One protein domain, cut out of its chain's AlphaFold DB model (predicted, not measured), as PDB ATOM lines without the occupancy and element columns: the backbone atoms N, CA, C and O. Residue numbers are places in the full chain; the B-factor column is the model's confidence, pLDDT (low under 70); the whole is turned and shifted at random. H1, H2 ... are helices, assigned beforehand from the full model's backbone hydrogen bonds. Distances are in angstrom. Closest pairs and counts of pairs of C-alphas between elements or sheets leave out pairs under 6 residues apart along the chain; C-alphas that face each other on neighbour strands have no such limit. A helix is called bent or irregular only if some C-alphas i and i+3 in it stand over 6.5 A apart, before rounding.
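AT A GLANCE: This is residues 24 to 196 of the 464 residues of an uncharacterized protein of Symbiodinium microadriaticum (UniProt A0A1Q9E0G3). What shape does the backbone make? Four long helices, H2, H3, H6 and H7, run side by side as a loose bundle of two helical hairpins, H2 with H3 and H6 with H7, joined where H2 packs on H7. Residues 145 to 157 stick out at one end, while the short H1 and H4 and the long unnamed stretch 98 to 118 lie toward the other. What are its make-up and size? The printed part has 173 residues with seven named helices, H1 to H7 in chain order, and no named strand: its class is all helix. It is elongated, spanning 64 by 37 by 27 A, and only just loose, close to compact, with a radius of gyration of the C-alphas of 19.1 A.

IN THESE COORDINATES: Where do the first helices lie? H1 is residues 24 to 27, beginning at C-alpha 24 at (-22.567, 26.193, -32.649). H2 is residues 36 to 60, 35.9 A long, and H3 residues 68 to 88, 29.9 A. Which follow? H4 is residues 91 to 97, only just irregular, with C-alphas 92 and 95 6.8 A apart; H5 is residues 119 to 122. H6, residues 124 to 148, is 33.8 A long with a kink of 26 degrees near residue 142, and H7, residues 158 to 194, is 53.4 A long and ends at C-alpha 194 at (-29.199, 50.598, -52.587).

HOW THE PARTS SIT: What does the hub touch? H7 is the hub and touches H2, H5 and H6. With residues 162 to 179 alone it touches H6, closest at the C-alphas of Phe 126 and Gly 176, 3.8 A, at a shallow tilt of 26 degrees, opposite ways. H2 and H7 touch at a shallow tilt of 17 degrees, opposite ways, with the C-alphas of Gly 43 and Ser 180 closest at 5.6 A. What lies farther out? H2 touches H3 with residues 45 to 56 alone, closest at the C-alphas of Ser 52 and Pro 74, 5.9 A, at a shallow tilt of 29 degrees, opposite ways. H3 and H6 are near each other, with 5 pairs of C-alphas within 10 A; H1 and H4 are close but not clearly touching, with C-alphas 26 and 93 closest at 6.7 A. How regular are the backbones? Every O i to N i+4 pair is within hydrogen-bond range in H2, against 16 of 17 in H3, 19 of 21 in H6, 32 of 33 in H7 and 0 of 3 in H4, where 2 of 4 O i to N i+3 pairs are; H1 and H5 are too short for an i+4 pair.

THE WHOLE: How far does it reach? The two C-alphas farthest apart, those of Phe 152 and Asp 196, are 68.9 A apart. Is it continuous? The printed part has no cut, and the link from H4 to H5, 21 residues, is long. Where is confidence low? The mean pLDDT of the printed part is 71.4, and residues 24 to 33, 63 to 112, 145 to 159 and 194 to 196 are under 70.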
ATOM      1  N   VAL A  24     -21.699  27.007 -31.784       46.41
ATOM      2  CA  VAL A  24     -22.567  26.193 -32.649       46.41
ATOM      3  C   VAL A  24     -23.959  26.821 -32.738       46.41
ATOM      4  O   VAL A  24     -24.467  27.024 -33.843       46.41
ATOM      5  N   ASP A  25     -24.516  27.248 -31.606       38.94
ATOM      6  CA  ASP A  25     -25.825  27.905 -31.553       38.94
ATOM      7  C   ASP A  25     -25.797  29.302 -32.198       38.94
ATOM      8  O   ASP A  25     -26.715  29.686 -32.930       38.94
ATOM      9  N   CYS A  26     -24.697  30.050 -32.039       40.12
ATOM     10  CA  CYS A  26     -24.492  31.335 -32.719       40.12
ATOM     11  C   CYS A  26     -24.215  31.185 -34.227       40.12
ATOM     12  O   CYS A  26     -24.492  32.109 -34.997       40.12
ATOM     13  N   GLY A  27     -23.702  30.033 -34.674       41.22
ATOM     14  CA  GLY A  27     -23.330  29.770 -36.069       41.22
ATOM     15  C   GLY A  27     -24.514  29.696 -37.038       41.22
ATOM     16  O   GLY A  27     -24.343  29.908 -38.241       41.22
ATOM     17  N   CYS A  28     -25.729  29.471 -36.531       40.19
ATOM     18  CA  CYS A  28     -26.934  29.306 -37.346       40.19
ATOM     19  C   CYS A  28     -27.361  30.585 -38.095       40.19
ATOM     20  O   CYS A  28     -28.108  30.515 -39.071       40.19
ATOM     21  N   CYS A  29     -26.879  31.761 -37.682       50.00
ATOM     22  CA  CYS A  29     -27.176  33.046 -38.317       50.00
ATOM     23  C   CYS A  29     -25.925  33.944 -38.347       50.00
ATOM     24  O   CYS A  29     -25.897  35.039 -37.788       50.00
ATOM     25  N   ASN A  30     -24.893  33.451 -39.040       52.00
ATOM     26  CA  ASN A  30     -23.617  34.121 -39.332       52.00
ATOM     27  C   ASN A  30     -23.784  35.393 -40.202       52.00
ATOM     28  O   ASN A  30     -23.360  35.442 -41.354       52.00
ATOM     29  N   ASP A  31     -24.409  36.443 -39.667       58.44
ATOM     30  CA  ASP A  31     -24.262  37.813 -40.175       58.44
ATOM     31  C   ASP A  31     -23.339  38.597 -39.236       58.44
ATOM     32  O   ASP A  31     -23.722  39.562 -38.571       58.44
ATOM     33  N   VAL A  32     -22.080  38.152 -39.172       63.06
ATOM     34  CA  VAL A  32     -21.030  38.882 -38.462       63.06
ATOM     35  C   VAL A  32     -20.824  40.206 -39.192       63.06
ATOM     36  O   VAL A  32     -20.510  40.222 -40.377       63.06
ATOM     37  N   ALA A  33     -21.020  41.321 -38.492       65.38
ATOM     38  CA  ALA A  33     -20.910  42.676 -39.028       65.38
ATOM     39  C   ALA A  33     -21.905  43.049 -40.156       65.38
ATOM     40  O   ALA A  33     -21.596  43.062 -41.346       65.38
ATOM     41  N   VAL A  34     -23.090  43.506 -39.744       71.75
ATOM     42  CA  VAL A  34     -24.211  43.958 -40.599       71.75
ATOM     43  C   VAL A  34     -23.954  45.210 -41.453       71.75
ATOM     44  O   VAL A  34     -24.782  45.561 -42.295       71.75
ATOM     45  N   SER A  35     -22.839  45.916 -41.254       79.31
ATOM     46  CA  SER A  35     -22.505  47.123 -42.019       79.31
ATOM     47  C   SER A  35     -21.092  47.053 -42.604       79.31
ATOM     48  O   SER A  35     -20.209  46.435 -42.004       79.31
ATOM     49  N   PRO A  36     -20.820  47.732 -43.738       83.94
ATOM     50  CA  PRO A  36     -19.479  47.767 -44.319       83.94
ATOM     51  C   PRO A  36     -18.416  48.283 -43.342       83.94
ATOM     52  O   PRO A  36     -17.319  47.738 -43.290       83.94
ATOM     53  N   ASN A  37     -18.735  49.301 -42.537       82.69
ATOM     54  CA  ASN A  37     -17.791  49.866 -41.567       82.69
ATOM     55  C   ASN A  37     -17.470  48.869 -40.449       82.69
ATOM     56  O   ASN A  37     -16.310  48.705 -40.077       82.69
ATOM     57  N   LEU A  38     -18.492  48.168 -39.953       79.56
ATOM     58  CA  LEU A  38     -18.319  47.143 -38.930       79.56
ATOM     59  C   LEU A  38     -17.520  45.953 -39.476       79.56
ATOM     60  O   LEU A  38     -16.658  45.430 -38.783       79.56
ATOM     61  N   GLN A  39     -17.725  45.577 -40.742       86.56
ATOM     62  CA  GLN A  39     -16.951  44.512 -41.387       86.56
ATOM     63  C   GLN A  39     -15.503  44.922 -41.632       86.56
ATOM     64  O   GLN A  39     -14.605  44.091 -41.547       86.56
ATOM     65  N   LEU A  40     -15.248  46.192 -41.948       85.75
ATOM     66  CA  LEU A  40     -13.882  46.687 -42.065       85.75
ATOM     67  C   LEU A  40     -13.161  46.566 -40.723       85.75
ATOM     68  O   LEU A  40     -12.048  46.049 -40.677       85.75
ATOM     69  N   PHE A  41     -13.813  46.992 -39.639       83.12
ATOM     70  CA  PHE A  41     -13.275  46.832 -38.292       83.12
ATOM     71  C   PHE A  41     -13.040  45.354 -37.958       83.12
ATOM     72  O   PHE A  41     -11.949  45.006 -37.514       83.12
ATOM     73  N   TYR A  42     -14.004  44.477 -38.262       83.12
ATOM     74  CA  TYR A  42     -13.849  43.026 -38.129       83.12
ATOM     75  C   TYR A  42     -12.602  42.522 -38.853       83.12
ATOM     76  O   TYR A  42     -11.755  41.876 -38.249       83.12
ATOM     77  N   GLY A  43     -12.450  42.870 -40.132       86.00
ATOM     78  CA  GLY A  43     -11.302  42.475 -40.940       86.00
ATOM     79  C   GLY A  43      -9.975  42.938 -40.339       86.00
ATOM     80  O   GLY A  43      -9.020  42.166 -40.329       86.00
ATOM     81  N   VAL A  44      -9.914  44.153 -39.784       85.50
ATOM     82  CA  VAL A  44      -8.722  44.655 -39.078       85.50
ATOM     83  C   VAL A  44      -8.424  43.819 -37.833       85.50
ATOM     84  O   VAL A  44      -7.277  43.418 -37.643       85.50
ATOM     85  N   VAL A  45      -9.433  43.501 -37.018       83.00
ATOM     86  CA  VAL A  45      -9.267  42.638 -35.836       83.00
ATOM     87  C   VAL A  45      -8.792  41.242 -36.241       83.00
ATOM     88  O   VAL A  45      -7.833  40.743 -35.656       83.00
ATOM     89  N   CYS A  46      -9.375  40.645 -37.285       85.00
ATOM     90  CA  CYS A  46      -8.936  39.358 -37.829       85.00
ATOM     91  C   CYS A  46      -7.463  39.392 -38.263       85.00
ATOM     92  O   CYS A  46      -6.723  38.453 -37.986       85.00
ATOM     93  N   ILE A  47      -7.018  40.469 -38.925       87.75
ATOM     94  CA  ILE A  47      -5.618  40.632 -39.346       87.75
ATOM     95  C   ILE A  47      -4.697  40.704 -38.127       87.75
ATOM     96  O   ILE A  47      -3.691  40.000 -38.086       87.75
ATOM     97  N   LEU A  48      -5.036  41.521 -37.127       85.06
ATOM     98  CA  LEU A  48      -4.243  41.634 -35.898       85.06
ATOM     99  C   LEU A  48      -4.156  40.293 -35.161       85.06
ATOM    100  O   LEU A  48      -3.082  39.918 -34.694       85.06
ATOM    101  N   TYR A  49      -5.262  39.553 -35.115       84.19
ATOM    102  CA  TYR A  49      -5.319  38.224 -34.523       84.19
ATOM    103  C   TYR A  49      -4.424  37.221 -35.263       84.19
ATOM    104  O   TYR A  49      -3.601  36.552 -34.639       84.19
ATOM    105  N   VAL A  50      -4.501  37.170 -36.597       88.19
ATOM    106  CA  VAL A  50      -3.631  36.319 -37.428       88.19
ATOM    107  C   VAL A  50      -2.158  36.666 -37.234       88.19
ATOM    108  O   VAL A  50      -1.342  35.764 -37.061       88.19
ATOM    109  N   LEU A  51      -1.807  37.955 -37.230       87.19
ATOM    110  CA  LEU A  51      -0.429  38.398 -37.019       87.19
ATOM    111  C   LEU A  51       0.087  37.992 -35.637       87.19
ATOM    112  O   LEU A  51       1.217  37.523 -35.530       87.19
ATOM    113  N   SER A  52      -0.741  38.118 -34.599       83.81
ATOM    114  CA  SER A  52      -0.397  37.659 -33.250       83.81
ATOM    115  C   SER A  52      -0.206  36.143 -33.195       83.81
ATOM    116  O   SER A  52       0.765  35.669 -32.610       83.81
ATOM    117  N   SER A  53      -1.101  35.385 -33.830       83.44
ATOM    118  CA  SER A  53      -1.064  33.917 -33.846       83.44
ATOM    119  C   SER A  53       0.163  33.395 -34.596       83.44
ATOM    120  O   SER A  53       0.806  32.439 -34.160       83.44
ATOM    121  N   LEU A  54       0.529  34.062 -35.697       85.06
ATOM    122  CA  LEU A  54       1.737  33.780 -36.467       85.06
ATOM    123  C   LEU A  54       3.002  34.163 -35.691       85.06
ATOM    124  O   LEU A  54       3.971  33.411 -35.709       85.06
ATOM    125  N   ALA A  55       2.999  35.300 -34.993       83.81
ATOM    126  CA  ALA A  55       4.123  35.718 -34.161       83.81
ATOM    127  C   ALA A  55       4.385  34.722 -33.024       83.81
ATOM    128  O   ALA A  55       5.535  34.355 -32.803       83.81
ATOM    129  N   GLU A  56       3.340  34.234 -32.350       81.56
ATOM    130  CA  GLU A  56       3.478  33.194 -31.322       81.56
ATOM    131  C   GLU A  56       3.970  31.871 -31.928       81.56
ATOM    132  O   GLU A  56       4.870  31.246 -31.373       81.56
ATOM    133  N   PHE A  57       3.446  31.471 -33.092       81.94
ATOM    134  CA  PHE A  57       3.914  30.276 -33.800       81.94
ATOM    135  C   PHE A  57       5.408  30.358 -34.159       81.94
ATOM    136  O   PHE A  57       6.152  29.409 -33.930       81.94
ATOM    137  N   LEU A  58       5.864  31.503 -34.676       83.75
ATOM    138  CA  LEU A  58       7.273  31.734 -35.003       83.75
ATOM    139  C   LEU A  58       8.149  31.800 -33.745       83.75
ATOM    140  O   LEU A  58       9.233  31.223 -33.730       83.75
ATOM    141  N   ALA A  59       7.674  32.459 -32.685       80.38
ATOM    142  CA  ALA A  59       8.389  32.556 -31.415       80.38
ATOM    143  C   ALA A  59       8.582  31.181 -30.762       80.38
ATOM    144  O   ALA A  59       9.668  30.897 -30.260       80.38
ATOM    145  N   ALA A  60       7.575  30.305 -30.843       75.50
ATOM    146  CA  ALA A  60       7.658  28.932 -30.351       75.50
ATOM    147  C   ALA A  60       8.737  28.094 -31.064       75.50
ATOM    148  O   ALA A  60       9.177  27.091 -30.512       75.50
ATOM    149  N   GLY A  61       9.161  28.482 -32.271       74.81
ATOM    150  CA  GLY A  61      10.250  27.826 -33.000       74.81
ATOM    151  C   GLY A  61      11.641  28.409 -32.739       74.81
ATOM    152  O   GLY A  61      12.617  27.851 -33.231       74.81
ATOM    153  N   MET A  62      11.756  29.533 -32.024       76.31
ATOM    154  CA  MET A  62      13.015  30.275 -31.885       76.31
ATOM    155  C   MET A  62      13.740  30.075 -30.544       76.31
ATOM    156  O   MET A  62      14.728  30.768 -30.315       76.31
ATOM    157  N   ASP A  63      13.281  29.180 -29.658       68.38
ATOM    158  CA  ASP A  63      13.816  28.997 -28.288       68.38
ATOM    159  C   ASP A  63      14.040  30.333 -27.537       68.38
ATOM    160  O   ASP A  63      14.922  30.477 -26.686       68.38
ATOM    161  N   GLY A  64      13.266  31.361 -27.900       60.06
ATOM    162  CA  GLY A  64      13.386  32.697 -27.337       60.06
ATOM    163  C   GLY A  64      12.835  32.718 -25.913       60.06
ATOM    164  O   GLY A  64      11.889  31.985 -25.627       60.06
ATOM    165  N   PRO A  65      13.386  33.555 -25.014       50.84
ATOM    166  CA  PRO A  65      12.941  33.606 -23.629       50.84
ATOM    167  C   PRO A  65      11.430  33.831 -23.572       50.84
ATOM    168  O   PRO A  65      10.924  34.757 -24.217       50.84
ATOM    169  N   ASP A  66      10.751  32.982 -22.793       56.97
ATOM    170  CA  ASP A  66       9.327  33.011 -22.452       56.97
ATOM    171  C   ASP A  66       8.924  34.381 -21.904       56.97
ATOM    172  O   ASP A  66       8.794  34.621 -20.701       56.97
ATOM    173  N   THR A  67       8.760  35.347 -22.794       57.97
ATOM    174  CA  THR A  67       8.313  36.669 -22.409       57.97
ATOM    175  C   THR A  67       6.813  36.569 -22.229       57.97
ATOM    176  O   THR A  67       6.073  36.311 -23.172       57.97
ATOM    177  N   MET A  68       6.347  36.792 -20.999       56.56
ATOM    178  CA  MET A  68       4.924  36.875 -20.638       56.56
ATOM    179  C   MET A  68       4.085  37.689 -21.644       56.56
ATOM    180  O   MET A  68       2.901  37.424 -21.836       56.56
ATOM    181  N   LEU A  69       4.710  38.659 -22.317       57.03
ATOM    182  CA  LEU A  69       4.115  39.475 -23.369       57.03
ATOM    183  C   LEU A  69       3.646  38.660 -24.592       57.03
ATOM    184  O   LEU A  69       2.580  38.953 -25.129       57.03
ATOM    185  N   ALA A  70       4.381  37.615 -24.984       60.59
ATOM    186  CA  ALA A  70       4.000  36.703 -26.064       60.59
ATOM    187  C   ALA A  70       2.717  35.919 -25.741       60.59
ATOM    188  O   ALA A  70       1.987  35.540 -26.649       60.59
ATOM    189  N   TYR A  71       2.405  35.734 -24.455       63.00
ATOM    190  CA  TYR A  71       1.211  35.021 -23.997       63.00
ATOM    191  C   TYR A  71       0.013  35.948 -23.747       63.00
ATOM    192  O   TYR A  71      -1.133  35.553 -23.964       63.00
ATOM    193  N   MET A  72       0.266  37.185 -23.313       64.50
ATOM    194  CA  MET A  72      -0.771  38.170 -22.986       64.50
ATOM    195  C   MET A  72      -1.475  38.725 -24.231       64.50
ATOM    196  O   MET A  72      -2.683  38.950 -24.200       64.50
ATOM    197  N   ILE A  73      -0.740  38.941 -25.326       62.97
ATOM    198  CA  ILE A  73      -1.290  39.556 -26.544       62.97
ATOM    199  C   ILE A  73      -2.297  38.628 -27.253       62.97
ATOM    200  O   ILE A  73      -3.419  39.082 -27.490       62.97
ATOM    201  N   PRO A  74      -2.000  37.335 -27.513       62.16
ATOM    202  CA  PRO A  74      -2.976  36.414 -28.090       62.16
ATOM    203  C   PRO A  74      -4.181  36.211 -27.175       62.16
ATOM    204  O   PRO A  74      -5.304  36.205 -27.656       62.16
ATOM    205  N   ALA A  75      -3.979  36.123 -25.854       64.56
ATOM    206  CA  ALA A  75      -5.073  35.960 -24.897       64.56
ATOM    207  C   ALA A  75      -6.012  37.179 -24.870       64.56
ATOM    208  O   ALA A  75      -7.230  37.020 -24.881       64.56
ATOM    209  N   ALA A  76      -5.470  38.399 -24.885       64.00
ATOM    210  CA  ALA A  76      -6.273  39.618 -24.931       64.00
ATOM    211  C   ALA A  76      -7.009  39.769 -26.271       64.00
ATOM    212  O   ALA A  76      -8.186  40.127 -26.285       64.00
ATOM    213  N   LEU A  77      -6.346  39.456 -27.391       64.50
ATOM    214  CA  LEU A  77      -6.971  39.464 -28.716       64.50
ATOM    215  C   LEU A  77      -8.029  38.367 -28.847       64.50
ATOM    216  O   LEU A  77      -9.068  38.605 -29.452       64.50
ATOM    217  N   PHE A  78      -7.808  37.213 -28.225       67.94
ATOM    218  CA  PHE A  78      -8.761  36.118 -28.155       67.94
ATOM    219  C   PHE A  78      -9.999  36.496 -27.343       67.94
ATOM    220  O   PHE A  78     -11.111  36.350 -27.836       67.94
ATOM    221  N   VAL A  79      -9.831  37.062 -26.144       66.81
ATOM    222  CA  VAL A  79     -10.946  37.548 -25.313       66.81
ATOM    223  C   VAL A  79     -11.707  38.664 -26.020       66.81
ATOM    224  O   VAL A  79     -12.935  38.646 -26.042       66.81
ATOM    225  N   MET A  80     -10.999  39.603 -26.648       64.88
ATOM    226  CA  MET A  80     -11.627  40.656 -27.442       64.88
ATOM    227  C   MET A  80     -12.402  40.082 -28.618       64.88
ATOM    228  O   MET A  80     -13.521  40.521 -28.839       64.88
ATOM    229  N   MET A  81     -11.854  39.097 -29.333       67.38
ATOM    230  CA  MET A  81     -12.500  38.439 -30.467       67.38
ATOM    231  C   MET A  81     -13.700  37.590 -30.035       67.38
ATOM    232  O   MET A  81     -14.732  37.662 -30.689       67.38
ATOM    233  N   LEU A  82     -13.610  36.855 -28.925       67.38
ATOM    234  CA  LEU A  82     -14.726  36.111 -28.336       67.38
ATOM    235  C   LEU A  82     -15.852  37.040 -27.905       67.38
ATOM    236  O   LEU A  82     -16.998  36.817 -28.282       67.38
ATOM    237  N   LEU A  83     -15.526  38.098 -27.156       61.50
ATOM    238  CA  LEU A  83     -16.485  39.143 -26.805       61.50
ATOM    239  C   LEU A  83     -17.098  39.730 -28.072       61.50
ATOM    240  O   LEU A  83     -18.303  39.931 -28.127       61.50
ATOM    241  N   TRP A  84     -16.302  39.935 -29.120       60.78
ATOM    242  CA  TRP A  84     -16.789  40.432 -30.399       60.78
ATOM    243  C   TRP A  84     -17.743  39.463 -31.100       60.78
ATOM    244  O   TRP A  84     -18.797  39.890 -31.547       60.78
ATOM    245  N   ILE A  85     -17.424  38.171 -31.168       63.84
ATOM    246  CA  ILE A  85     -18.279  37.139 -31.769       63.84
ATOM    247  C   ILE A  85     -19.579  36.998 -30.976       63.84
ATOM    248  O   ILE A  85     -20.650  36.959 -31.573       63.84
ATOM    249  N   LEU A  86     -19.503  37.024 -29.644       61.25
ATOM    250  CA  LEU A  86     -20.667  37.020 -28.756       61.25
ATOM    251  C   LEU A  86     -21.523  38.283 -28.923       61.25
ATOM    252  O   LEU A  86     -22.747  38.204 -28.888       61.25
ATOM    253  N   MET A  87     -20.906  39.448 -29.146       55.38
ATOM    254  CA  MET A  87     -21.623  40.705 -29.397       55.38
ATOM    255  C   MET A  87     -22.154  40.828 -30.836       55.38
ATOM    256  O   MET A  87     -23.040  41.645 -31.088       55.38
ATOM    257  N   LEU A  88     -21.625  40.043 -31.782       52.41
ATOM    258  CA  LEU A  88     -21.971  40.075 -33.208       52.41
ATOM    259  C   LEU A  88     -22.794  38.892 -33.689       52.41
ATOM    260  O   LEU A  88     -23.231  38.923 -34.841       52.41
ATOM    261  N   ALA A  89     -23.037  37.896 -32.837       54.50
ATOM    262  CA  ALA A  89     -24.141  36.968 -33.007       54.50
ATOM    263  C   ALA A  89     -25.415  37.815 -33.123       54.50
ATOM    264  O   ALA A  89     -25.949  38.345 -32.147       54.50
ATOM    265  N   SER A  90     -25.805  38.088 -34.367       45.34
ATOM    266  CA  SER A  90     -26.838  39.063 -34.676       45.34
ATOM    267  C   SER A  90     -28.136  38.678 -33.961       45.34
ATOM    268  O   SER A  90     -28.473  37.503 -33.852       45.34
ATOM    269  N   ARG A  91     -28.923  39.663 -33.507       45.75
ATOM    270  CA  ARG A  91     -30.259  39.440 -32.905       45.75
ATOM    271  C   ARG A  91     -31.211  38.626 -33.800       45.75
ATOM    272  O   ARG A  91     -32.234  38.142 -33.329       45.75
ATOM    273  N   CYS A  92     -30.851  38.438 -35.068       44.88
ATOM    274  CA  CYS A  92     -31.496  37.549 -36.023       44.88
ATOM    275  C   CYS A  92     -31.332  36.049 -35.689       44.88
ATOM    276  O   CYS A  92     -31.983  35.243 -36.343       44.88
ATOM    277  N   CYS A  93     -30.501  35.669 -34.702       47.69
ATOM    278  CA  CYS A  93     -30.357  34.299 -34.177       47.69
ATOM    279  C   CYS A  93     -31.438  33.920 -33.143       47.69
ATOM    280  O   CYS A  93     -31.665  32.734 -32.895       47.69
ATOM    281  N   ALA A  94     -32.146  34.906 -32.573       43.62
ATOM    282  CA  ALA A  94     -33.227  34.667 -31.615       43.62
ATOM    283  C   ALA A  94     -34.346  33.715 -32.107       43.62
ATOM    284  O   ALA A  94     -34.856  32.968 -31.284       43.62
ATOM    285  N   PRO A  95     -34.719  33.624 -33.400       47.34
ATOM    286  CA  PRO A  95     -35.763  32.706 -33.841       47.34
ATOM    287  C   PRO A  95     -35.255  31.274 -34.090       47.34
ATOM    288  O   PRO A  95     -36.077  30.408 -34.353       47.34
ATOM    289  N   CYS A  96     -33.946  30.983 -34.014       48.84
ATOM    290  CA  CYS A  96     -33.456  29.592 -34.024       48.84
ATOM    291  C   CYS A  96     -33.497  28.965 -32.627       48.84
ATOM    292  O   CYS A  96     -33.925  27.827 -32.488       48.84
ATOM    293  N   CYS A  97     -33.072  29.715 -31.605       50.44
ATOM    294  CA  CYS A  97     -32.955  29.206 -30.233       50.44
ATOM    295  C   CYS A  97     -34.142  29.604 -29.340       50.44
ATOM    296  O   CYS A  97     -34.446  28.916 -28.374       50.44
ATOM    297  N   CYS A  98     -34.831  30.704 -29.661       51.94
ATOM    298  CA  CYS A  98     -35.876  31.297 -28.823       51.94
ATOM    299  C   CYS A  98     -37.230  31.408 -29.539       51.94
ATOM    300  O   CYS A  98     -38.085  32.154 -29.069       51.94
ATOM    301  N   ARG A  99     -37.462  30.694 -30.654       55.50
ATOM    302  CA  ARG A  99     -38.727  30.782 -31.417       55.50
ATOM    303  C   ARG A  99     -39.958  30.542 -30.549       55.50
ATOM    304  O   ARG A  99     -40.966  31.217 -30.713       55.50
ATOM    305  N   GLU A 100     -39.860  29.573 -29.641       58.84
ATOM    306  CA  GLU A 100     -40.944  29.219 -28.723       58.84
ATOM    307  C   GLU A 100     -41.158  30.285 -27.641       58.84
ATOM    308  O   GLU A 100     -42.288  30.524 -27.231       58.84
ATOM    309  N   ALA A 101     -40.088  30.963 -27.213       56.31
ATOM    310  CA  ALA A 101     -40.146  32.011 -26.196       56.31
ATOM    311  C   ALA A 101     -40.490  33.398 -26.772       56.31
ATOM    312  O   ALA A 101     -40.930  34.277 -26.034       56.31
ATOM    313  N   VAL A 102     -40.271  33.613 -28.074       57.50
ATOM    314  CA  VAL A 102     -40.459  34.901 -28.750       57.50
ATOM    315  C   VAL A 102     -41.046  34.670 -30.158       57.50
ATOM    316  O   VAL A 102     -40.325  34.736 -31.158       57.50
ATOM    317  N   PRO A 103     -42.356  34.377 -30.265       58.72
ATOM    318  CA  PRO A 103     -42.999  34.002 -31.531       58.72
ATOM    319  C   PRO A 103     -43.047  35.133 -32.572       58.72
ATOM    320  O   PRO A 103     -43.181  34.854 -33.760       58.72
ATOM    321  N   ASP A 104     -42.884  36.389 -32.147       58.53
ATOM    322  CA  ASP A 104     -42.892  37.570 -33.025       58.53
ATOM    323  C   ASP A 104     -41.559  37.806 -33.758       58.53
ATOM    324  O   ASP A 104     -41.423  38.755 -34.536       58.53
ATOM    325  N   VAL A 105     -40.540  36.975 -33.515       50.72
ATOM    326  CA  VAL A 105     -39.253  37.114 -34.201       50.72
ATOM    327  C   VAL A 105     -39.374  36.533 -35.616       50.72
ATOM    328  O   VAL A 105     -39.774  35.375 -35.766       50.72
ATOM    329  N   PRO A 106     -39.019  37.294 -36.671       50.84
ATOM    330  CA  PRO A 106     -39.129  36.825 -38.049       50.84
ATOM    331  C   PRO A 106     -38.321  35.536 -38.256       50.84
ATOM    332  O   PRO A 106     -37.273  35.374 -37.635       50.84
ATOM    333  N   PRO A 107     -38.770  34.617 -39.130       55.91
ATOM    334  CA  PRO A 107     -38.062  33.368 -39.378       55.91
ATOM    335  C   PRO A 107     -36.618  33.638 -39.806       55.91
ATOM    336  O   PRO A 107     -36.334  34.606 -40.519       55.91
ATOM    337  N   THR A 108     -35.693  32.773 -39.384       56.94
ATOM    338  CA  THR A 108     -34.289  32.893 -39.780       56.94
ATOM    339  C   THR A 108     -34.161  32.943 -41.290       56.94
ATOM    340  O   THR A 108     -34.692  32.085 -41.997       56.94
ATOM    341  N   CYS A 109     -33.412  33.928 -41.783       54.06
ATOM    342  CA  CYS A 109     -33.093  34.025 -43.198       54.06
ATOM    343  C   CYS A 109     -32.450  32.706 -43.653       54.06
ATOM    344  O   CYS A 109     -31.389  32.368 -43.110       54.06
ATOM    345  N   PRO A 110     -33.025  31.993 -44.643       61.38
ATOM    346  CA  PRO A 110     -32.499  30.710 -45.080       61.38
ATOM    347  C   PRO A 110     -31.017  30.843 -45.430       61.38
ATOM    348  O   PRO A 110     -30.566  31.882 -45.935       61.38
ATOM    349  N   LEU A 111     -30.247  29.796 -45.132       64.56
ATOM    350  CA  LEU A 111     -28.877  29.677 -45.611       64.56
ATOM    351  C   LEU A 111     -28.953  29.677 -47.139       64.56
ATOM    352  O   LEU A 111     -29.316  28.685 -47.764       64.56
ATOM    353  N   GLY A 112     -28.696  30.840 -47.743       67.56
ATOM    354  CA  GLY A 112     -28.606  30.954 -49.192       67.56
ATOM    355  C   GLY A 112     -27.567  29.968 -49.737       67.56
ATOM    356  O   GLY A 112     -26.729  29.475 -48.979       67.56
ATOM    357  N   PRO A 113     -27.561  29.699 -51.051       77.19
ATOM    358  CA  PRO A 113     -26.644  28.724 -51.634       77.19
ATOM    359  C   PRO A 113     -25.192  29.026 -51.234       77.19
ATOM    360  O   PRO A 113     -24.783  30.194 -51.237       77.19
ATOM    361  N   CYS A 114     -24.417  27.982 -50.915       77.69
ATOM    362  CA  CYS A 114     -22.994  28.071 -50.567       77.69
ATOM    363  C   CYS A 114     -22.162  28.534 -51.770       77.69
ATOM    364  O   CYS A 114     -21.531  27.753 -52.479       77.69
ATOM    365  N   ARG A 115     -22.204  29.837 -52.041       82.19
ATOM    366  CA  ARG A 115     -21.516  30.509 -53.145       82.19
ATOM    367  C   ARG A 115     -20.709  31.667 -52.597       82.19
ATOM    368  O   ARG A 115     -21.099  32.309 -51.631       82.19
ATOM    369  N   THR A 116     -19.632  32.024 -53.288       80.44
ATOM    370  CA  THR A 116     -18.787  33.161 -52.876       80.44
ATOM    371  C   THR A 116     -19.459  34.535 -53.015       80.44
ATOM    372  O   THR A 116     -18.885  35.541 -52.603       80.44
ATOM    373  N   SER A 117     -20.658  34.583 -53.605       84.00
ATOM    374  CA  SER A 117     -21.541  35.751 -53.640       84.00
ATOM    375  C   SER A 117     -22.441  35.863 -52.408       84.00
ATOM    376  O   SER A 117     -23.025  36.920 -52.195       84.00
ATOM    377  N   ASN A 118     -22.589  34.788 -51.626       82.19
ATOM    378  CA  ASN A 118     -23.340  34.794 -50.381       82.19
ATOM    379  C   ASN A 118     -22.425  35.325 -49.264       82.19
ATOM    380  O   ASN A 118     -21.459  34.642 -48.912       82.19
ATOM    381  N   PRO A 119     -22.691  36.521 -48.706       81.50
ATOM    382  CA  PRO A 119     -21.832  37.120 -47.690       81.50
ATOM    383  C   PRO A 119     -21.715  36.257 -46.429       81.50
ATOM    384  O   PRO A 119     -20.650  36.251 -45.824       81.50
ATOM    385  N   LYS A 120     -22.745  35.471 -46.086       79.00
ATOM    386  CA  LYS A 120     -22.731  34.580 -44.914       79.00
ATOM    387  C   LYS A 120     -21.687  33.472 -45.035       79.00
ATOM    388  O   LYS A 120     -21.027  33.109 -44.071       79.00
ATOM    389  N   CYS A 121     -21.496  32.951 -46.246       84.12
ATOM    390  CA  CYS A 121     -20.531  31.880 -46.485       84.12
ATOM    391  C   CYS A 121     -19.075  32.351 -46.377       84.12
ATOM    392  O   CYS A 121     -18.174  31.523 -46.272       84.12
ATOM    393  N   LEU A 122     -18.838  33.665 -46.433       88.06
ATOM    394  CA  LEU A 122     -17.499  34.237 -46.370       88.06
ATOM    395  C   LEU A 122     -16.944  34.296 -44.941       88.06
ATOM    396  O   LEU A 122     -15.740  34.451 -44.796       88.06
ATOM    397  N   ASP A 123     -17.768  34.127 -43.903       83.44
ATOM    398  CA  ASP A 123     -17.284  34.148 -42.514       83.44
ATOM    399  C   ASP A 123     -16.798  32.770 -42.029       83.44
ATOM    400  O   ASP A 123     -15.985  32.692 -41.105       83.44
ATOM    401  N   TYR A 124     -17.238  31.678 -42.669       82.94
ATOM    402  CA  TYR A 124     -16.935  30.313 -42.223       82.94
ATOM    403  C   TYR A 124     -15.441  29.996 -42.100       82.94
ATOM    404  O   TYR A 124     -15.068  29.440 -41.070       82.94
ATOM    405  N   PRO A 125     -14.556  30.344 -43.058       86.88
ATOM    406  CA  PRO A 125     -13.142  29.985 -42.935       86.88
ATOM    407  C   PRO A 125     -12.490  30.579 -41.685       86.88
ATOM    408  O   PRO A 125     -11.710  29.902 -41.019       86.88
ATOM    409  N   PHE A 126     -12.856  31.819 -41.333       85.19
ATOM    410  CA  PHE A 126     -12.357  32.457 -40.119       85.19
ATOM    411  C   PHE A 126     -12.912  31.778 -38.865       85.19
ATOM    412  O   PHE A 126     -12.148  31.454 -37.964       85.19
ATOM    413  N   MET A 127     -14.221  31.512 -38.828       83.94
ATOM    414  CA  MET A 127     -14.877  30.868 -37.683       83.94
ATOM    415  C   MET A 127     -14.336  29.456 -37.429       83.94
ATOM    416  O   MET A 127     -14.071  29.105 -36.284       83.94
ATOM    417  N   ILE A 128     -14.105  28.674 -38.489       84.31
ATOM    418  CA  ILE A 128     -13.509  27.332 -38.396       84.31
ATOM    419  C   ILE A 128     -12.064  27.426 -37.901       84.31
ATOM    420  O   ILE A 128     -11.691  26.710 -36.975       84.31
ATOM    421  N   GLY A 129     -11.253  28.312 -38.490       85.62
ATOM    422  CA  GLY A 129      -9.863  28.504 -38.070       85.62
ATOM    423  C   GLY A 129      -9.756  28.909 -36.602       85.62
ATOM    424  O   GLY A 129      -8.948  28.358 -35.862       85.62
ATOM    425  N   MET A 130     -10.630  29.816 -36.171       83.62
ATOM    426  CA  MET A 130     -10.690  30.306 -34.802       83.62
ATOM    427  C   MET A 130     -11.140  29.209 -33.839       83.62
ATOM    428  O   MET A 130     -10.412  28.913 -32.899       83.62
ATOM    429  N   GLY A 131     -12.255  28.524 -34.113       82.19
ATOM    430  CA  GLY A 131     -12.719  27.404 -33.290       82.19
ATOM    431  C   GLY A 131     -11.670  26.293 -33.156       82.19
ATOM    432  O   GLY A 131     -11.414  25.810 -32.053       82.19
ATOM    433  N   GLY A 132     -10.996  25.941 -34.255       84.06
ATOM    434  CA  GLY A 132      -9.910  24.963 -34.246       84.06
ATOM    435  C   GLY A 132      -8.715  25.393 -33.390       84.06
ATOM    436  O   GLY A 132      -8.164  24.579 -32.643       84.06
ATOM    437  N   GLU A 133      -8.344  26.674 -33.427       83.38
ATOM    438  CA  GLU A 133      -7.279  27.217 -32.584       83.38
ATOM    439  C   GLU A 133      -7.649  27.192 -31.096       83.38
ATOM    440  O   GLU A 133      -6.832  26.751 -30.288       83.38
ATOM    441  N   VAL A 134      -8.885  27.560 -30.731       80.94
ATOM    442  CA  VAL A 134      -9.371  27.477 -29.338       80.94
ATOM    443  C   VAL A 134      -9.262  26.063 -28.804       80.94
ATOM    444  O   VAL A 134      -8.729  25.845 -27.715       80.94
ATOM    445  N   VAL A 135      -9.753  25.093 -29.576       79.19
ATOM    446  CA  VAL A 135      -9.724  23.683 -29.186       79.19
ATOM    447  C   VAL A 135      -8.283  23.203 -29.047       79.19
ATOM    448  O   VAL A 135      -7.942  22.550 -28.061       79.19
ATOM    449  N   THR A 136      -7.413  23.557 -29.993       81.31
ATOM    450  CA  THR A 136      -6.015  23.105 -29.998       81.31
ATOM    451  C   THR A 136      -5.219  23.718 -28.849       81.31
ATOM    452  O   THR A 136      -4.541  22.990 -28.124       81.31
ATOM    453  N   GLU A 137      -5.323  25.029 -28.623       77.25
ATOM    454  CA  GLU A 137      -4.582  25.704 -27.552       77.25
ATOM    455  C   GLU A 137      -5.172  25.393 -26.171       77.25
ATOM    456  O   GLU A 137      -4.421  25.198 -25.217       77.25
ATOM    457  N   GLY A 138      -6.496  25.249 -26.060       73.44
ATOM    458  CA  GLY A 138      -7.154  24.758 -24.847       73.44
ATOM    459  C   GLY A 138      -6.686  23.348 -24.483       73.44
ATOM    460  O   GLY A 138      -6.315  23.089 -23.337       73.44
ATOM    461  N   THR A 139      -6.583  22.459 -25.473       73.88
ATOM    462  CA  THR A 139      -6.013  21.118 -25.280       73.88
ATOM    463  C   THR A 139      -4.547  21.204 -24.847       73.88
ATOM    464  O   THR A 139      -4.154  20.553 -23.880       73.88
ATOM    465  N   ARG A 140      -3.742  22.055 -25.497       73.75
ATOM    466  CA  ARG A 140      -2.311  22.232 -25.199       73.75
ATOM    467  C   ARG A 140      -2.042  22.792 -23.805       73.75
ATOM    468  O   ARG A 140      -1.101  22.348 -23.158       73.75
ATOM    469  N   ARG A 141      -2.825  23.774 -23.353       70.38
ATOM    470  CA  ARG A 141      -2.579  24.493 -22.091       70.38
ATOM    471  C   ARG A 141      -3.297  23.899 -20.892       70.38
ATOM    472  O   ARG A 141      -2.794  24.025 -19.781       70.38
ATOM    473  N   VAL A 142      -4.466  23.300 -21.091       71.44
ATOM    474  CA  VAL A 142      -5.310  22.833 -19.984       71.44
ATOM    475  C   VAL A 142      -5.254  21.316 -19.880       71.44
ATOM    476  O   VAL A 142      -4.899  20.780 -18.833       71.44
ATOM    477  N   VAL A 143      -5.549  20.619 -20.980       70.50
ATOM    478  CA  VAL A 143      -5.701  19.158 -20.972       70.50
ATOM    479  C   VAL A 143      -4.349  18.462 -20.860       70.50
ATOM    480  O   VAL A 143      -4.173  17.607 -19.998       70.50
ATOM    481  N   LEU A 144      -3.373  18.841 -21.686       70.50
ATOM    482  CA  LEU A 144      -2.056  18.203 -21.704       70.50
ATOM    483  C   LEU A 144      -1.311  18.333 -20.369       70.50
ATOM    484  O   LEU A 144      -0.890  17.300 -19.860       70.50
ATOM    485  N   PRO A 145      -1.196  19.512 -19.730       66.44
ATOM    486  CA  PRO A 145      -0.544  19.615 -18.429       66.44
ATOM    487  C   PRO A 145      -1.280  18.841 -17.334       66.44
ATOM    488  O   PRO A 145      -0.622  18.218 -16.507       66.44
ATOM    489  N   ALA A 146      -2.619  18.820 -17.351       69.06
ATOM    490  CA  ALA A 146      -3.411  18.048 -16.393       69.06
ATOM    491  C   ALA A 146      -3.218  16.530 -16.568       69.06
ATOM    492  O   ALA A 146      -3.040  15.813 -15.585       69.06
ATOM    493  N   CYS A 147      -3.192  16.041 -17.810       63.75
ATOM    494  CA  CYS A 147      -2.986  14.627 -18.125       63.75
ATOM    495  C   CYS A 147      -1.526  14.187 -17.919       63.75
ATOM    496  O   CYS A 147      -1.275  13.113 -17.374       63.75
ATOM    497  N   LEU A 148      -0.549  15.010 -18.306       61.19
ATOM    498  CA  LEU A 148       0.881  14.709 -18.169       61.19
ATOM    499  C   LEU A 148       1.362  14.791 -16.718       61.19
ATOM    500  O   LEU A 148       2.271  14.051 -16.351       61.19
ATOM    501  N   TYR A 149       0.714  15.586 -15.856       56.69
ATOM    502  CA  TYR A 149       0.974  15.529 -14.411       56.69
ATOM    503  C   TYR A 149       0.720  14.133 -13.821       56.69
ATOM    504  O   TYR A 149       1.310  13.785 -12.801       56.69
ATOM    505  N   THR A 150      -0.135  13.329 -14.463       55.50
ATOM    506  CA  THR A 150      -0.434  11.954 -14.032       55.50
ATOM    507  C   THR A 150       0.425  10.894 -14.721       55.50
ATOM    508  O   THR A 150       0.595   9.810 -14.173       55.50
ATOM    509  N   ASN A 151       1.018  11.204 -15.880       47.78
ATOM    510  CA  ASN A 151       1.815  10.265 -16.665       47.78
ATOM    511  C   ASN A 151       3.157  10.897 -17.037       47.78
ATOM    512  O   ASN A 151       3.288  11.603 -18.034       47.78
ATOM    513  N   PHE A 152       4.167  10.593 -16.226       45.75
ATOM    514  CA  PHE A 152       5.567  11.010 -16.340       45.75
ATOM    515  C   PHE A 152       6.294  10.372 -17.548       45.75
ATOM    516  O   PHE A 152       7.442   9.944 -17.444       45.75
ATOM    517  N   ILE A 153       5.632  10.246 -18.700       48.53
ATOM    518  CA  ILE A 153       6.203   9.614 -19.890       48.53
ATOM    519  C   ILE A 153       6.573  10.694 -20.899       48.53
ATOM    520  O   ILE A 153       5.751  11.221 -21.642       48.53
ATOM    521  N   ARG A 154       7.878  10.986 -20.892       48.00
ATOM    522  CA  ARG A 154       8.668  11.559 -21.985       48.00
ATOM    523  C   ARG A 154       8.204  11.011 -23.338       48.00
ATOM    524  O   ARG A 154       8.573   9.904 -23.720       48.00
ATOM    525  N   GLY A 155       7.452  11.807 -24.078       48.22
ATOM    526  CA  GLY A 155       7.174  11.559 -25.484       48.22
ATOM    527  C   GLY A 155       7.319  12.856 -26.261       48.22
ATOM    528  O   GLY A 155       6.372  13.622 -26.355       48.22
ATOM    529  N   GLU A 156       8.493  13.090 -26.850       57.00
ATOM    530  CA  GLU A 156       8.779  14.209 -27.774       57.00
ATOM    531  C   GLU A 156       7.864  14.222 -29.022       57.00
ATOM    532  O   GLU A 156       7.871  15.170 -29.804       57.00
ATOM    533  N   TRP A 157       7.049  13.183 -29.205       50.28
ATOM    534  CA  TRP A 157       6.302  12.895 -30.425       50.28
ATOM    535  C   TRP A 157       4.963  13.644 -30.552       50.28
ATOM    536  O   TRP A 157       4.484  13.817 -31.672       50.28
ATOM    537  N   ASP A 158       4.387  14.168 -29.464       59.28
ATOM    538  CA  ASP A 158       3.058  14.812 -29.510       59.28
ATOM    539  C   ASP A 158       3.084  16.313 -29.852       59.28
ATOM    540  O   ASP A 158       2.077  16.878 -30.291       59.28
ATOM    541  N   PHE A 159       4.239  16.980 -29.757       67.00
ATOM    542  CA  PHE A 159       4.342  18.399 -30.120       67.00
ATOM    543  C   PHE A 159       4.252  18.632 -31.632       67.00
ATOM    544  O   PHE A 159       3.693  19.642 -32.064       67.00
ATOM    545  N   GLY A 160       4.740  17.690 -32.445       77.12
ATOM    546  CA  GLY A 160       4.736  17.815 -33.905       77.12
ATOM    547  C   GLY A 160       3.327  17.819 -34.509       77.12
ATOM    548  O   GLY A 160       3.027  18.635 -35.380       77.12
ATOM    549  N   ALA A 161       2.434  16.955 -34.019       79.56
ATOM    550  CA  ALA A 161       1.057  16.885 -34.509       79.56
ATOM    551  C   ALA A 161       0.250  18.141 -34.144       79.56
ATOM    552  O   ALA A 161      -0.483  18.672 -34.980       79.56
ATOM    553  N   LEU A 162       0.429  18.660 -32.924       79.81
ATOM    554  CA  LEU A 162      -0.204  19.907 -32.484       79.81
ATOM    555  C   LEU A 162       0.324  21.120 -33.255       79.81
ATOM    556  O   LEU A 162      -0.465  21.979 -33.643       79.81
ATOM    557  N   GLN A 163       1.628  21.166 -33.541       81.75
ATOM    558  CA  GLN A 163       2.245  22.176 -34.410       81.75
ATOM    559  C   GLN A 163       1.647  22.145 -35.826       81.75
ATOM    560  O   GLN A 163       1.305  23.191 -36.376       81.75
ATOM    561  N   LEU A 164       1.446  20.952 -36.401       86.38
ATOM    562  CA  LEU A 164       0.812  20.794 -37.715       86.38
ATOM    563  C   LEU A 164      -0.655  21.252 -37.705       86.38
ATOM    564  O   LEU A 164      -1.085  21.965 -38.611       86.38
ATOM    565  N   CYS A 165      -1.418  20.884 -36.669       87.69
ATOM    566  CA  CYS A 165      -2.798  21.346 -36.495       87.69
ATOM    567  C   CYS A 165      -2.845  22.872 -36.370       87.69
ATOM    568  O   CYS A 165      -3.642  23.525 -37.035       87.69
ATOM    569  N   ARG A 166      -1.935  23.460 -35.588       85.62
ATOM    570  CA  ARG A 166      -1.820  24.913 -35.447       85.62
ATOM    571  C   ARG A 166      -1.532  25.592 -36.784       85.62
ATOM    572  O   ARG A 166      -2.179  26.585 -37.104       85.62
ATOM    573  N   LEU A 167      -0.636  25.036 -37.600       88.81
ATOM    574  CA  LEU A 167      -0.369  25.547 -38.947       88.81
ATOM    575  C   LEU A 167      -1.623  25.500 -39.840       88.81
ATOM    576  O   LEU A 167      -1.899  26.458 -40.567       88.81
ATOM    577  N   LEU A 168      -2.408  24.420 -39.763       92.62
ATOM    578  CA  LEU A 168      -3.686  24.295 -40.473       92.62
ATOM    579  C   LEU A 168      -4.678  25.389 -40.048       92.62
ATOM    580  O   LEU A 168      -5.251  26.060 -40.909       92.62
ATOM    581  N   TRP A 169      -4.840  25.624 -38.743       90.00
ATOM    582  CA  TRP A 169      -5.745  26.654 -38.223       90.00
ATOM    583  C   TRP A 169      -5.300  28.061 -38.610       90.00
ATOM    584  O   TRP A 169      -6.109  28.833 -39.121       90.00
ATOM    585  N   VAL A 170      -4.006  28.373 -38.494       88.94
ATOM    586  CA  VAL A 170      -3.436  29.649 -38.959       88.94
ATOM    587  C   VAL A 170      -3.688  29.856 -40.455       88.94
ATOM    588  O   VAL A 170      -4.059  30.954 -40.871       88.94
ATOM    589  N   THR A 171      -3.570  28.806 -41.270       92.19
ATOM    590  CA  THR A 171      -3.881  28.875 -42.708       92.19
ATOM    591  C   THR A 171      -5.355  29.220 -42.948       92.19
ATOM    592  O   THR A 171      -5.664  30.085 -43.770       92.19
ATOM    593  N   LEU A 172      -6.275  28.598 -42.204       92.19
ATOM    594  CA  LEU A 172      -7.707  28.900 -42.280       92.19
ATOM    595  C   LEU A 172      -8.031  30.318 -41.800       92.19
ATOM    596  O   LEU A 172      -8.836  30.996 -42.435       92.19
ATOM    597  N   LEU A 173      -7.364  30.809 -40.756       90.12
ATOM    598  CA  LEU A 173      -7.518  32.186 -40.285       90.12
ATOM    599  C   LEU A 173      -7.040  33.200 -41.333       90.12
ATOM    600  O   LEU A 173      -7.730  34.188 -41.590       90.12
ATOM    601  N   ILE A 174      -5.912  32.937 -42.002       93.44
ATOM    602  CA  ILE A 174      -5.435  33.751 -43.129       93.44
ATOM    603  C   ILE A 174      -6.489  33.769 -44.245       93.44
ATOM    604  O   ILE A 174      -6.884  34.843 -44.701       93.44
ATOM    605  N   LEU A 175      -7.024  32.613 -44.648       94.50
ATOM    606  CA  LEU A 175      -8.119  32.547 -45.627       94.50
ATOM    607  C   LEU A 175      -9.371  33.305 -45.147       94.50
ATOM    608  O   LEU A 175     -10.021  34.004 -45.930       94.50
ATOM    609  N   GLY A 176      -9.671  33.229 -43.853       90.75
ATOM    610  CA  GLY A 176     -10.703  33.993 -43.159       90.75
ATOM    611  C   GLY A 176     -10.534  35.509 -43.293       90.75
ATOM    612  O   GLY A 176     -11.487  36.225 -43.588       90.75
ATOM    613  N   THR A 177      -9.308  36.022 -43.172       91.44
ATOM    614  CA  THR A 177      -9.042  37.460 -43.368       91.44
ATOM    615  C   THR A 177      -9.297  37.897 -44.812       91.44
ATOM    616  O   THR A 177      -9.952  38.915 -45.046       91.44
ATOM    617  N   PHE A 178      -8.866  37.107 -45.801       95.12
ATOM    618  CA  PHE A 178      -9.116  37.407 -47.215       95.12
ATOM    619  C   PHE A 178     -10.606  37.372 -47.560       95.12
ATOM    620  O   PHE A 178     -11.102  38.227 -48.301       95.12
ATOM    621  N   THR A 179     -11.340  36.405 -47.013       92.94
ATOM    622  CA  THR A 179     -12.790  36.292 -47.208       92.94
ATOM    623  C   THR A 179     -13.555  37.413 -46.504       92.94
ATOM    624  O   THR A 179     -14.464  37.976 -47.115       92.94
ATOM    625  N   SER A 180     -13.111  37.860 -45.326       89.88
ATOM    626  CA  SER A 180     -13.629  39.059 -44.649       89.88
ATOM    627  C   SER A 180     -13.440  40.337 -45.483       89.88
ATOM    628  O   SER A 180     -14.383  41.117 -45.656       89.88
ATOM    629  N   LEU A 181     -12.270  40.530 -46.105       93.25
ATOM    630  CA  LEU A 181     -12.030  41.652 -47.028       93.25
ATOM    631  C   LEU A 181     -12.916  41.568 -48.279       93.25
ATOM    632  O   LEU A 181     -13.466  42.578 -48.729       93.25
ATOM    633  N   LYS A 182     -13.099  40.367 -48.836       94.06
ATOM    634  CA  LYS A 182     -14.016  40.141 -49.962       94.06
ATOM    635  C   LYS A 182     -15.464  40.450 -49.573       94.06
ATOM    636  O   LYS A 182     -16.170  41.091 -50.353       94.06
ATOM    637  N   LYS A 183     -15.893  40.063 -48.369       90.50
ATOM    638  CA  LYS A 183     -17.219  40.377 -47.820       90.50
ATOM    639  C   LYS A 183     -17.410  41.886 -47.684       90.50
ATOM    640  O   LYS A 183     -18.423  42.412 -48.137       90.50
ATOM    641  N   TYR A 184     -16.411  42.605 -47.174       92.88
ATOM    642  CA  TYR A 184     -16.426  44.070 -47.125       92.88
ATOM    643  C   TYR A 184     -16.613  44.701 -48.515       92.88
ATOM    644  O   TYR A 184     -17.465  45.574 -48.693       92.88
ATOM    645  N   GLN A 185     -15.874  44.231 -49.525       94.19
ATOM    646  CA  GLN A 185     -16.026  44.713 -50.902       94.19
ATOM    647  C   GLN A 185     -17.424  44.430 -51.464       94.19
ATOM    648  O   GLN A 185     -18.008  45.294 -52.120       94.19
ATOM    649  N   LEU A 186     -17.968  43.239 -51.205       90.62
ATOM    650  CA  LEU A 186     -19.312  42.845 -51.625       90.62
ATOM    651  C   LEU A 186     -20.373  43.750 -50.984       90.62
ATOM    652  O   LEU A 186     -21.224  44.292 -51.688       90.62
ATOM    653  N   MET A 187     -20.272  43.996 -49.677       87.06
ATOM    654  CA  MET A 187     -21.200  44.867 -48.958       87.06
ATOM    655  C   MET A 187     -21.098  46.324 -49.397       87.06
ATOM    656  O   MET A 187     -22.124  46.985 -49.518       87.06
ATOM    657  N   ARG A 188     -19.900  46.829 -49.722       92.12
ATOM    658  CA  ARG A 188     -19.761  48.167 -50.323       92.12
ATOM    659  C   ARG A 188     -20.443  48.267 -51.682       92.12
ATOM    660  O   ARG A 188     -21.099  49.270 -51.941       92.12
ATOM    661  N   LYS A 189     -20.319  47.242 -52.532       89.44
ATOM    662  CA  LYS A 189     -21.008  47.201 -53.831       89.44
ATOM    663  C   LYS A 189     -22.528  47.161 -53.653       89.44
ATOM    664  O   LYS A 189     -23.233  47.919 -54.307       89.44
ATOM    665  N   MET A 190     -23.032  46.343 -52.727       81.75
ATOM    666  CA  MET A 190     -24.465  46.270 -52.413       81.75
ATOM    667  C   MET A 190     -25.011  47.577 -51.821       81.75
ATOM    668  O   MET A 190     -26.105  48.001 -52.179       81.75
ATOM    669  N   ALA A 191     -24.250  48.230 -50.940       81.31
ATOM    670  CA  ALA A 191     -24.630  49.514 -50.357       81.31
ATOM    671  C   ALA A 191     -24.713  50.618 -51.420       81.31
ATOM    672  O   ALA A 191     -25.646  51.412 -51.387       81.31
ATOM    673  N   LEU A 192     -23.789  50.625 -52.389       74.06
ATOM    674  CA  LEU A 192     -23.819  51.564 -53.512       74.06
ATOM    675  C   LEU A 192     -25.093  51.388 -54.352       74.06
ATOM    676  O   LEU A 192     -25.766  52.367 -54.648       74.06
ATOM    677  N   HIS A 193     -25.474  50.143 -54.655       71.38
ATOM    678  CA  HIS A 193     -26.687  49.855 -55.427       71.38
ATOM    679  C   HIS A 193     -27.990  50.198 -54.695       71.38
ATOM    680  O   HIS A 193     -28.970  50.545 -55.346       71.38
ATOM    681  N   ARG A 194     -28.024  50.143 -53.357       65.00
ATOM    682  CA  ARG A 194     -29.199  50.598 -52.587       65.00
ATOM    683  C   ARG A 194     -29.376  52.114 -52.589       65.00
ATOM    684  O   ARG A 194     -30.474  52.577 -52.302       65.00
ATOM    685  N   MET A 195     -28.315  52.873 -52.854       52.19
ATOM    686  CA  MET A 195     -28.356  54.332 -52.808       52.19
ATOM    687  C   MET A 195     -28.670  54.987 -54.149       52.19
ATOM    688  O   MET A 195     -28.791  56.204 -54.157       52.19
ATOM    689  N   ASP A 196     -28.825  54.240 -55.248       49.78
ATOM    690  CA  ASP A 196     -29.235  54.823 -56.529       49.78
ATOM    691  C   ASP A 196     -30.741  55.146 -56.496       49.78
ATOM    692  O   ASP A 196     -31.569  54.246 -56.662       49.78
TER     693      ASP A 196